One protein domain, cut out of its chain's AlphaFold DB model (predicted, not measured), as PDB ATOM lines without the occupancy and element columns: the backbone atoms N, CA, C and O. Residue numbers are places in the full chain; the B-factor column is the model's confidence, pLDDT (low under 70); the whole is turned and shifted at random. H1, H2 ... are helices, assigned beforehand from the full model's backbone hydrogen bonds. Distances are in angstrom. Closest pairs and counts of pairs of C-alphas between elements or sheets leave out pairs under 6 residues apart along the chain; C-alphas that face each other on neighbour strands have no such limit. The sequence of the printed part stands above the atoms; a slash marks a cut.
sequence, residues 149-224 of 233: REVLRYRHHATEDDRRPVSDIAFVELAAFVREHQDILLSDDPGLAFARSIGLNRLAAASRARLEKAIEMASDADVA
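AT A GLANCE: This is residues 149 to 224 of the 233 residues of the protein "DUF3320 domain-containing protein" of Roseibium sp. RKSG952 (UniProt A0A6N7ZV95). One long helix, H4, forms the backbone of this small model; H1 crosses it near its middle at a steep angle, H3 packs on its first half nearly at right angles, and the tiny H2 joins H1 to H3 on the side away from H4. A long loop, residues 149 to 170, runs out past H1, turns near Glu 160 and Asp 161, and folds back to the start of H1. The printed part has 76 residues with four named helices in the order H1, H2, H3, H4 and no named strand; the class is all helix, with 43 residues in the named helices. The whole is compact, with a radius of gyration of the C-alphas of 11.8 A, and spans 37 by 29 by 21 A.

IN THESE COORDINATES: H4, residues 205 to 224, is the longest helix, 29.0 A from C-alpha 205 at (-30.500, -4.008, -12.273) to C-alpha 224 at (-27.668, -3.735, 16.560). H1, residues 171 to 180, begins with C-alpha 171 at (-29.100, 4.580, 1.326) and measures 14.1 A. H3, residues 190 to 197, measures 10.4 A. H2, residues 182 to 186, measures 7.6 A.

HOW THE PARTS SIT: H4 touches H1 with residues 210 to 218 alone; the closest C-alphas, of Ala 175 and Ala 214, are 4.6 A apart. H1 and H4 run the same way at a steep tilt of 66 degrees. H4 touches H3 with residues 208 to 212 alone; the closest C-alphas, of Gly 191 and Leu 211, are 5.8 A apart, and the lines are about perpendicular at 73 degrees. H1 and H3 are close but not clearly touching, with the C-alphas of Val 178 and Phe 194 closest at 7.8 A, and about perpendicular at 88 degrees. H2 and H3 only just touch, with 3 pairs of C-alphas within 8 A, and only at the corner by their link; Ile 184 and Pro 190 have the closest C-alphas, 6.0 A apart. H1 and H2 are close but not clearly touching, with the closest C-alphas, of Val 178 and Ile 184, 8.0 A apart. H2 and H4 are only just apart, 8.4 A at the closest. In H1, H3 and H4 every O i to N i+4 pair is within hydrogen-bond range; in H2 it is 0 of 1, with 2 of 2 O i to N i+3 pairs within range.

THE WHOLE: The two C-alphas farthest apart are those of Asp 161 and Ala 224, at 37.4 A. The printed part has no cut. The links H1 to H2 and H2 to H3 are tight, and H3 to H4 is short. The mean pLDDT of the printed part is 86.5; residues 149 to 151 and 223 to 224 are under 70.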
ATOM      1  N   ARG A 149     -27.350  11.460  10.396       64.81
ATOM      2  CA  ARG A 149     -27.629  10.421   9.389       64.81
ATOM      3  C   ARG A 149     -28.662   9.384   9.838       64.81
ATOM      4  O   ARG A 149     -29.270   8.736   8.996       64.81
ATOM      5  N   GLU A 150     -28.850   9.240  11.146       60.34
ATOM      6  CA  GLU A 150     -29.675   8.193  11.757       60.34
ATOM      7  C   GLU A 150     -31.171   8.540  11.823       60.34
ATOM      8  O   GLU A 150     -31.991   7.637  11.960       60.34
ATOM      9  N   VAL A 151     -31.545   9.821  11.692       65.12
ATOM     10  CA  VAL A 151     -32.935  10.299  11.879       65.12
ATOM     11  C   VAL A 151     -33.547  10.786  10.562       65.12
ATOM     12  O   VAL A 151     -34.306  11.752  10.513       65.12
ATOM     13  N   LEU A 152     -33.197  10.139   9.453       79.12
ATOM     14  CA  LEU A 152     -33.777  10.455   8.155       79.12
ATOM     15  C   LEU A 152     -34.952   9.542   7.850       79.12
ATOM     16  O   LEU A 152     -34.768   8.341   7.727       79.12
ATOM     17  N   ARG A 153     -36.140  10.126   7.695       86.31
ATOM     18  CA  ARG A 153     -37.318   9.442   7.147       86.31
ATOM     19  C   ARG A 153     -37.328   9.525   5.629       86.31
ATOM     20  O   ARG A 153     -36.744  10.445   5.047       86.31
ATOM     21  N   TYR A 154     -38.026   8.590   4.999       87.25
ATOM     22  CA  TYR A 154     -38.238   8.631   3.563       87.25
ATOM     23  C   TYR A 154     -39.145   9.802   3.174       87.25
ATOM     24  O   TYR A 154     -40.199  10.004   3.775       87.25
ATOM     25  N   ARG A 155     -38.740  10.588   2.165       88.81
ATOM     26  CA  ARG A 155     -39.545  11.716   1.679       88.81
ATOM     27  C   ARG A 155     -40.279  11.369   0.390       88.81
ATOM     28  O   ARG A 155     -39.657  11.231  -0.672       88.81
ATOM     29  N   HIS A 156     -41.607  11.290   0.472       83.81
ATOM     30  CA  HIS A 156     -42.475  11.034  -0.680       83.81
ATOM     31  C   HIS A 156     -42.519  12.243  -1.619       83.81
ATOM     32  O   HIS A 156     -42.422  13.387  -1.187       83.81
ATOM     33  N   HIS A 157     -42.657  12.005  -2.921       82.00
ATOM     34  CA  HIS A 157     -42.821  13.089  -3.889       82.00
ATOM     35  C   HIS A 157     -44.214  13.715  -3.739       82.00
ATOM     36  O   HIS A 157     -45.201  12.990  -3.630       82.00
ATOM     37  N   ALA A 158     -44.297  15.047  -3.743       78.12
ATOM     38  CA  ALA A 158     -45.581  15.750  -3.713       78.12
ATOM     39  C   ALA A 158     -46.306  15.676  -5.067       78.12
ATOM     40  O   ALA A 158     -47.526  15.548  -5.126       78.12
ATOM     41  N   THR A 159     -45.542  15.742  -6.160       80.38
ATOM     42  CA  THR A 159     -46.036  15.702  -7.540       80.38
ATOM     43  C   THR A 159     -45.209  14.732  -8.385       80.38
ATOM     44  O   THR A 159     -44.112  14.332  -7.989       80.38
ATOM     45  N   GLU A 160     -45.706  14.352  -9.567       77.56
ATOM     46  CA  GLU A 160     -44.942  13.519 -10.513       77.56
ATOM     47  C   GLU A 160     -43.598  14.170 -10.884       77.56
ATOM     48  O   GLU A 160     -42.575  13.491 -10.964       77.56
ATOM     49  N   ASP A 161     -43.577  15.499 -11.021       76.94
ATOM     50  CA  ASP A 161     -42.374  16.271 -11.347       76.94
ATOM     51  C   ASP A 161     -41.326  16.245 -10.224       76.94
ATOM     52  O   ASP A 161     -40.129  16.428 -10.478       76.94
ATOM     53  N   ASP A 162     -41.750  15.976  -8.989       79.19
ATOM     54  CA  ASP A 162     -40.890  15.855  -7.812       79.19
ATOM     55  C   ASP A 162     -40.355  14.434  -7.604       79.19
ATOM     56  O   ASP A 162     -39.576  14.195  -6.673       79.19
ATOM     57  N   ARG A 163     -40.712  13.481  -8.477       82.56
ATOM     58  CA  ARG A 163     -40.179  12.122  -8.390       82.56
ATOM     59  C   ARG A 163     -38.665  12.110  -8.524       82.56
ATOM     60  O   ARG A 163     -38.066  12.731  -9.406       82.56
ATOM     61  N   ARG A 164     -38.046  11.343  -7.629       87.56
ATOM     62  CA  ARG A 164     -36.614  11.058  -7.630       87.56
ATOM     63  C   ARG A 164     -36.405   9.613  -8.070       87.56
ATOM     64  O   ARG A 164     -37.065   8.725  -7.530       87.56
ATOM     65  N   PRO A 165     -35.496   9.339  -9.016       87.81
ATOM     66  CA  PRO A 165     -35.100   7.965  -9.281       87.81
ATOM     67  C   PRO A 165     -34.387   7.395  -8.046       87.81
ATOM     68  O   PRO A 165     -33.724   8.126  -7.316       87.81
ATOM     69  N   VAL A 166     -34.458   6.077  -7.842       89.19
ATOM     70  CA  VAL A 166     -33.824   5.388  -6.691       89.19
ATOM     71  C   VAL A 166     -32.328   5.697  -6.571       89.19
ATOM     72  O   VAL A 166     -31.777   5.762  -5.477       89.19
ATOM     73  N   SER A 167     -31.655   5.923  -7.699       87.94
ATOM     74  CA  SER A 167     -30.241   6.291  -7.731       87.94
ATOM     75  C   SER A 167     -29.952   7.665  -7.119       87.94
ATOM     76  O   SER A 167     -28.809   7.924  -6.756       87.94
ATOM     77  N   ASP A 168     -30.940   8.559  -7.036       89.38
ATOM     78  CA  ASP A 168     -30.812   9.908  -6.466       89.38
ATOM     79  C   ASP A 168     -31.140   9.942  -4.963       89.38
ATOM     80  O   ASP A 168     -31.021  10.999  -4.340       89.38
ATOM     81  N   ILE A 169     -31.561   8.814  -4.386       90.69
ATOM     82  CA  ILE A 169     -31.962   8.687  -2.983       90.69
ATOM     83  C   ILE A 169     -30.835   7.986  -2.218       90.69
ATOM     84  O   ILE A 169     -30.378   6.912  -2.622       90.69
ATOM     85  N   ALA A 170     -30.362   8.602  -1.132       91.12
ATOM     86  CA  ALA A 170     -29.289   8.061  -0.294       91.12
ATOM     87  C   ALA A 170     -29.722   6.764   0.409       91.12
ATOM     88  O   ALA A 170     -30.905   6.583   0.713       91.12
ATOM     89  N   PHE A 171     -28.774   5.871   0.710       90.94
ATOM     90  CA  PHE A 171     -29.100   4.580   1.326       90.94
ATOM     91  C   PHE A 171     -29.777   4.710   2.679       90.94
ATOM     92  O   PHE A 171     -30.671   3.936   2.981       90.94
ATOM     93  N   VAL A 172     -29.388   5.699   3.477       89.38
ATOM     94  CA  VAL A 172     -30.029   5.987   4.765       89.38
ATOM     95  C   VAL A 172     -31.532   6.258   4.633       89.38
ATOM     96  O   VAL A 172     -32.311   5.777   5.448       89.38
ATOM     97  N   GLU A 173     -31.944   6.966   3.577       90.88
ATOM     98  CA  GLU A 173     -33.332   7.340   3.307       90.88
ATOM     99  C   GLU A 173     -34.101   6.127   2.757       90.88
ATOM    100  O   GLU A 173     -35.233   5.878   3.164       90.88
ATOM    101  N   LEU A 174     -33.464   5.310   1.906       91.94
ATOM    102  CA  LEU A 174     -34.031   4.037   1.445       91.94
ATOM    103  C   LEU A 174     -34.153   3.004   2.576       91.94
ATOM    104  O   LEU A 174     -35.153   2.305   2.663       91.94
ATOM    105  N   ALA A 175     -33.165   2.902   3.463       91.56
ATOM    106  CA  ALA A 175     -33.202   1.982   4.595       91.56
ATOM    107  C   ALA A 175     -34.271   2.406   5.609       91.56
ATOM    108  O   ALA A 175     -34.945   1.559   6.184       91.56
ATOM    109  N   ALA A 176     -34.467   3.713   5.813       89.94
ATOM    110  CA  ALA A 176     -35.585   4.214   6.603       89.94
ATOM    111  C   ALA A 176     -36.936   3.834   5.992       89.94
ATOM    112  O   ALA A 176     -37.795   3.345   6.717       89.94
ATOM    113  N   PHE A 177     -37.079   3.952   4.668       91.81
ATOM    114  CA  PHE A 177     -38.276   3.496   3.962       91.81
ATOM    115  C   PHE A 177     -38.559   2.006   4.196       91.81
ATOM    116  O   PHE A 177     -39.682   1.628   4.512       91.81
ATOM    117  N   VAL A 178     -37.533   1.154   4.102       93.00
ATOM    118  CA  VAL A 178     -37.682  -0.286   4.370       93.00
ATOM    119  C   VAL A 178     -38.135  -0.541   5.811       93.00
ATOM    120  O   VAL A 178     -39.018  -1.366   6.033       93.00
ATOM    121  N   ARG A 179     -37.576   0.182   6.792       90.94
ATOM    122  CA  ARG A 179     -37.971   0.049   8.206       90.94
ATOM    123  C   ARG A 179     -39.404   0.511   8.470       90.94
ATOM    124  O   ARG A 179     -40.056  -0.043   9.345       90.94
ATOM    125  N   GLU A 180     -39.891   1.508   7.735       89.75
ATOM    126  CA  GLU A 180     -41.276   1.988   7.841       89.75
ATOM    127  C   GLU A 180     -42.286   1.008   7.209       89.75
ATOM    128  O   GLU A 180     -43.453   1.008   7.596       89.75
ATOM    129  N   HIS A 181     -41.837   0.135   6.301       90.81
ATOM    130  CA  HIS A 181     -42.674  -0.779   5.518       90.81
ATOM    131  C   HIS A 181     -42.182  -2.235   5.589       90.81
ATOM    132  O   HIS A 181     -41.930  -2.889   4.572       90.81
ATOM    133  N   GLN A 182     -42.024  -2.756   6.810       91.62
ATOM    134  CA  GLN A 182     -41.547  -4.128   7.028       91.62
ATOM    135  C   GLN A 182     -42.502  -5.197   6.476       91.62
ATOM    136  O   GLN A 182     -42.072  -6.303   6.163       91.62
ATOM    137  N   ASP A 183     -43.785  -4.877   6.305       91.44
ATOM    138  CA  ASP A 183     -44.779  -5.756   5.688       91.44
ATOM    139  C   ASP A 183     -44.416  -6.125   4.239       91.44
ATOM    140  O   ASP A 183     -44.639  -7.260   3.814       91.44
ATOM    141  N   ILE A 184     -43.766  -5.214   3.502       92.62
ATOM    142  CA  ILE A 184     -43.334  -5.444   2.116       92.62
ATOM    143  C   ILE A 184     -42.256  -6.536   2.037       92.62
ATOM    144  O   ILE A 184     -42.197  -7.261   1.037       92.62
ATOM    145  N   LEU A 185     -41.449  -6.717   3.090       92.50
ATOM    146  CA  LEU A 185     -40.405  -7.749   3.153       92.50
ATOM    147  C   LEU A 185     -40.962  -9.176   3.091       92.50
ATOM    148  O   LEU A 185     -40.225 -10.094   2.748       92.50
ATOM    149  N   LEU A 186     -42.251  -9.360   3.387       91.38
ATOM    150  CA  LEU A 186     -42.930 -10.657   3.315       91.38
ATOM    151  C   LEU A 186     -43.343 -11.045   1.885       91.38
ATOM    152  O   LEU A 186     -43.847 -12.145   1.671       91.38
ATOM    153  N   SER A 187     -43.169 -10.146   0.913       91.69
ATOM    154  CA  SER A 187     -43.481 -10.407  -0.495       91.69
ATOM    155  C   SER A 187     -42.496 -11.399  -1.122       91.69
ATOM    156  O   SER A 187     -41.331 -11.438  -0.741       91.69
ATOM    157  N   ASP A 188     -42.922 -12.114  -2.170       91.44
ATOM    158  CA  ASP A 188     -42.053 -13.052  -2.906       91.44
ATOM    159  C   ASP A 188     -40.816 -12.374  -3.532       91.44
ATOM    160  O   ASP A 188     -39.736 -12.959  -3.595       91.44
ATOM    161  N   ASP A 189     -40.969 -11.129  -4.005       92.81
ATOM    162  CA  ASP A 189     -39.872 -10.282  -4.494       92.81
ATOM    163  C   ASP A 189     -39.928  -8.905  -3.805       92.81
ATOM    164  O   ASP A 189     -40.534  -7.966  -4.343       92.81
ATOM    165  N   PRO A 190     -39.302  -8.760  -2.620       92.44
ATOM    166  CA  PRO A 190     -39.317  -7.511  -1.863       92.44
ATOM    167  C   PRO A 190     -38.735  -6.339  -2.654       92.44
ATOM    168  O   PRO A 190     -39.288  -5.242  -2.635       92.44
ATOM    169  N   GLY A 191     -37.662  -6.565  -3.421       92.00
ATOM    170  CA  GLY A 191     -37.022  -5.517  -4.219       92.00
ATOM    171  C   GLY A 191     -37.980  -4.910  -5.248       92.00
ATOM    172  O   GLY A 191     -38.066  -3.686  -5.379       92.00
ATOM    173  N   LEU A 192     -38.748  -5.747  -5.952       91.88
ATOM    174  CA  LEU A 192     -39.766  -5.274  -6.892       91.88
ATOM    175  C   LEU A 192     -40.966  -4.631  -6.186       91.88
ATOM    176  O   LEU A 192     -41.500  -3.637  -6.685       91.88
ATOM    177  N   ALA A 193     -41.388  -5.172  -5.044       92.56
ATOM    178  CA  ALA A 193     -42.495  -4.623  -4.270       92.56
ATOM    179  C   ALA A 193     -42.172  -3.211  -3.739       92.56
ATOM    180  O   ALA A 193     -42.951  -2.279  -3.964       92.56
ATOM    181  N   PHE A 194     -40.972  -3.003  -3.182       92.81
ATOM    182  CA  PHE A 194     -40.492  -1.674  -2.795       92.81
ATOM    183  C   PHE A 194     -40.379  -0.731  -3.995       92.81
ATOM    184  O   PHE A 194     -40.837   0.410  -3.926       92.81
ATOM    185  N   ALA A 195     -39.843  -1.196  -5.126       91.00
ATOM    186  CA  ALA A 195     -39.757  -0.379  -6.335       91.00
ATOM    187  C   ALA A 195     -41.135   0.162  -6.758       91.00
ATOM    188  O   ALA A 195     -41.277   1.359  -7.010       91.00
ATOM    189  N   ARG A 196     -42.164  -0.695  -6.757       90.38
ATOM    190  CA  ARG A 196     -43.545  -0.305  -7.080       90.38
ATOM    191  C   ARG A 196     -44.121   0.690  -6.079       90.38
ATOM    192  O   ARG A 196     -44.756   1.647  -6.507       90.38
ATOM    193  N   SER A 197     -43.856   0.514  -4.784       87.31
ATOM    194  CA  SER A 197     -44.323   1.446  -3.743       87.31
ATOM    195  C   SER A 197     -43.732   2.860  -3.880       87.31
ATOM    196  O   SER A 197     -44.388   3.843  -3.549       87.31
ATOM    197  N   ILE A 198     -42.532   2.979  -4.461       85.81
ATOM    198  CA  ILE A 198     -41.879   4.264  -4.771       85.81
ATOM    199  C   ILE A 198     -42.339   4.828  -6.137       85.81
ATOM    200  O   ILE A 198     -42.028   5.966  -6.488       85.81
ATOM    201  N   GLY A 199     -43.120   4.063  -6.910       82.50
ATOM    202  CA  GLY A 199     -43.638   4.455  -8.225       82.50
ATOM    203  C   GLY A 199     -42.809   3.959  -9.415       82.50
ATOM    204  O   GLY A 199     -43.030   4.396 -10.545       82.50
ATOM    205  N   LEU A 200     -41.859   3.037  -9.213       83.12
ATOM    206  CA  LEU A 200     -41.124   2.401 -10.308       83.12
ATOM    207  C   LEU A 200     -41.890   1.191 -10.848       83.12
ATOM    208  O   LEU A 200     -41.908   0.114 -10.254       83.12
ATOM    209  N   ASN A 201     -42.447   1.344 -12.050       77.00
ATOM    210  CA  ASN A 201     -43.115   0.250 -12.765       77.00
ATOM    211  C   ASN A 201     -42.145  -0.834 -13.262       77.00
ATOM    212  O   ASN A 201     -42.541  -1.985 -13.451       77.00
ATOM    213  N   ARG A 202     -40.878  -0.474 -13.507       81.69
ATOM    214  CA  ARG A 202     -39.825  -1.393 -13.958       81.69
ATOM    215  C   ARG A 202     -38.600  -1.254 -13.071       81.69
ATOM    216  O   ARG A 202     -38.125  -0.144 -12.840       81.69
ATOM    217  N   LEU A 203     -38.066  -2.391 -12.640       86.19
ATOM    218  CA  LEU A 203     -36.882  -2.452 -11.799       86.19
ATOM    219  C   LEU A 203     -35.650  -2.808 -12.639       86.19
ATOM    220  O   LEU A 203     -35.452  -3.957 -13.026       86.19
ATOM    221  N   ALA A 204     -34.828  -1.803 -12.941       89.44
ATOM    222  CA  ALA A 204     -33.531  -2.012 -13.582       89.44
ATOM    223  C   ALA A 204     -32.519  -2.616 -12.593       89.44
ATOM    224  O   ALA A 204     -32.615  -2.379 -11.389       89.44
ATOM    225  N   ALA A 205     -31.504  -3.324 -13.100       89.69
ATOM    226  CA  ALA A 205     -30.500  -4.008 -12.273       89.69
ATOM    227  C   ALA A 205     -29.801  -3.077 -11.261       89.69
ATOM    228  O   ALA A 205     -29.638  -3.441 -10.102       89.69
ATOM    229  N   ALA A 206     -29.452  -1.851 -11.665       87.94
ATOM    230  CA  ALA A 206     -28.812  -0.879 -10.774       87.94
ATOM    231  C   ALA A 206     -29.736  -0.418  -9.630       87.94
ATOM    232  O   ALA A 206     -29.303  -0.292  -8.486       87.94
ATOM    233  N   SER A 207     -31.019  -0.186  -9.923       90.12
ATOM    234  CA  SER A 207     -32.017   0.168  -8.908       90.12
ATOM    235  C   SER A 207     -32.326  -1.013  -7.989       90.12
ATOM    236  O   SER A 207     -32.506  -0.805  -6.794       90.12
ATOM    237  N   ARG A 208     -32.329  -2.243  -8.528       92.56
ATOM    238  CA  ARG A 208     -32.498  -3.477  -7.752       92.56
ATOM    239  C   ARG A 208     -31.402  -3.628  -6.711       92.56
ATOM    240  O   ARG A 208     -31.715  -3.705  -5.532       92.56
ATOM    241  N   ALA A 209     -30.144  -3.560  -7.144       92.00
ATOM    242  CA  ALA A 209     -28.996  -3.675  -6.254       92.00
ATOM    243  C   ALA A 209     -29.032  -2.624  -5.130       92.00
ATOM    244  O   ALA A 209     -28.739  -2.942  -3.982       92.00
ATOM    245  N   ARG A 210     -29.452  -1.381  -5.424       92.25
ATOM    246  CA  ARG A 210     -29.608  -0.353  -4.378       92.25
ATOM    247  C   ARG A 210     -30.711  -0.683  -3.373       92.25
ATOM    248  O   ARG A 210     -30.517  -0.446  -2.186       92.25
ATOM    249  N   LEU A 211     -31.860  -1.181  -3.829       92.94
ATOM    250  CA  LEU A 211     -32.959  -1.548  -2.930       92.94
ATOM    251  C   LEU A 211     -32.594  -2.759  -2.070       92.94
ATOM    252  O   LEU A 211     -32.803  -2.719  -0.865       92.94
ATOM    253  N   GLU A 212     -31.987  -3.788  -2.661       93.69
ATOM    254  CA  GLU A 212     -31.491  -4.961  -1.930       93.69
ATOM    255  C   GLU A 212     -30.473  -4.544  -0.860       93.69
ATOM    256  O   GLU A 212     -30.610  -4.926   0.301       93.69
ATOM    257  N   LYS A 213     -29.541  -3.643  -1.197       93.00
ATOM    258  CA  LYS A 213     -28.590  -3.117  -0.214       93.00
ATOM    259  C   LYS A 213     -29.259  -2.336   0.920       93.00
ATOM    260  O   LYS A 213     -28.860  -2.455   2.076       93.00
ATOM    261  N   ALA A 214     -30.283  -1.543   0.609       92.31
ATOM    262  CA  ALA A 214     -31.043  -0.820   1.625       92.31
ATOM    263  C   ALA A 214     -31.799  -1.770   2.573       92.31
ATOM    264  O   ALA A 214     -31.900  -1.472   3.762       92.31
ATOM    265  N   ILE A 215     -32.280  -2.915   2.071       92.81
ATOM    266  CA  ILE A 215     -32.926  -3.960   2.879       92.81
ATOM    267  C   ILE A 215     -31.930  -4.608   3.848       92.81
ATOM    268  O   ILE A 215     -32.242  -4.763   5.031       92.81
ATOM    269  N   GLU A 216     -30.717  -4.923   3.383       92.44
ATOM    270  CA  GLU A 216     -29.634  -5.413   4.251       92.44
ATOM    271  C   GLU A 216     -29.333  -4.398   5.366       92.44
ATOM    272  O   GLU A 216     -29.386  -4.730   6.549       92.44
ATOM    273  N   MET A 217     -29.127  -3.124   5.008       89.81
ATOM    274  CA  MET A 217     -28.833  -2.052   5.969       89.81
ATOM    275  C   MET A 217     -29.966  -1.793   6.971       89.81
ATOM    276  O   MET A 217     -29.722  -1.358   8.101       89.81
ATOM    277  N   ALA A 218     -31.218  -1.988   6.555       88.19
ATOM    278  CA  ALA A 218     -32.364  -1.896   7.448       88.19
ATOM    279  C   ALA A 218     -32.324  -3.005   8.507       88.19
ATOM    280  O   ALA A 218     -32.491  -2.705   9.688       88.19
ATOM    281  N   SER A 219     -32.008  -4.230   8.080       86.06
ATOM    282  CA  SER A 219     -31.961  -5.427   8.924       86.06
ATOM    283  C   SER A 219     -30.794  -5.397   9.921       86.06
ATOM    284  O   SER A 219     -30.999  -5.639  11.108       86.06
ATOM    285  N   ASP A 220     -29.589  -5.024   9.477       83.75
ATOM    286  CA  ASP A 220     -28.390  -4.969  10.335       83.75
ATOM    287  C   ASP A 220     -28.543  -3.958  11.487       83.75
ATOM    288  O   ASP A 220     -28.091  -4.186  12.610       83.75
ATOM    289  N   ALA A 221     -29.208  -2.831  11.219       73.88
ATOM    290  CA  ALA A 221     -29.441  -1.793  12.221       73.88
ATOM    291  C   ALA A 221     -30.455  -2.216  13.298       73.88
ATOM    292  O   ALA A 221     -30.330  -1.791  14.448       73.88
ATOM    293  N   ASP A 222     -31.448  -3.036  12.941       70.81
ATOM    294  CA  ASP A 222     -32.429  -3.556  13.898       70.81
ATOM    295  C   ASP A 222     -31.792  -4.603  14.826       70.81
ATOM    296  O   ASP A 222     -32.044  -4.585  16.032       70.81
ATOM    297  N   VAL A 223     -30.882  -5.438  14.302       67.44
ATOM    298  CA  VAL A 223     -30.078  -6.368  15.117       67.44
ATOM    299  C   VAL A 223     -29.215  -5.601  16.126       67.44
ATOM    300  O   VAL A 223     -29.254  -5.896  17.318       67.44
ATOM    301  N   ALA A 224     -28.517  -4.548  15.685       64.69
ATOM    302  CA  ALA A 224     -27.668  -3.735  16.560       64.69
ATOM    303  C   ALA A 224     -28.446  -2.993  17.669       64.69
ATOM    304  O   ALA A 224     -27.911  -2.767  18.755       64.69
TER     305      ALA A 224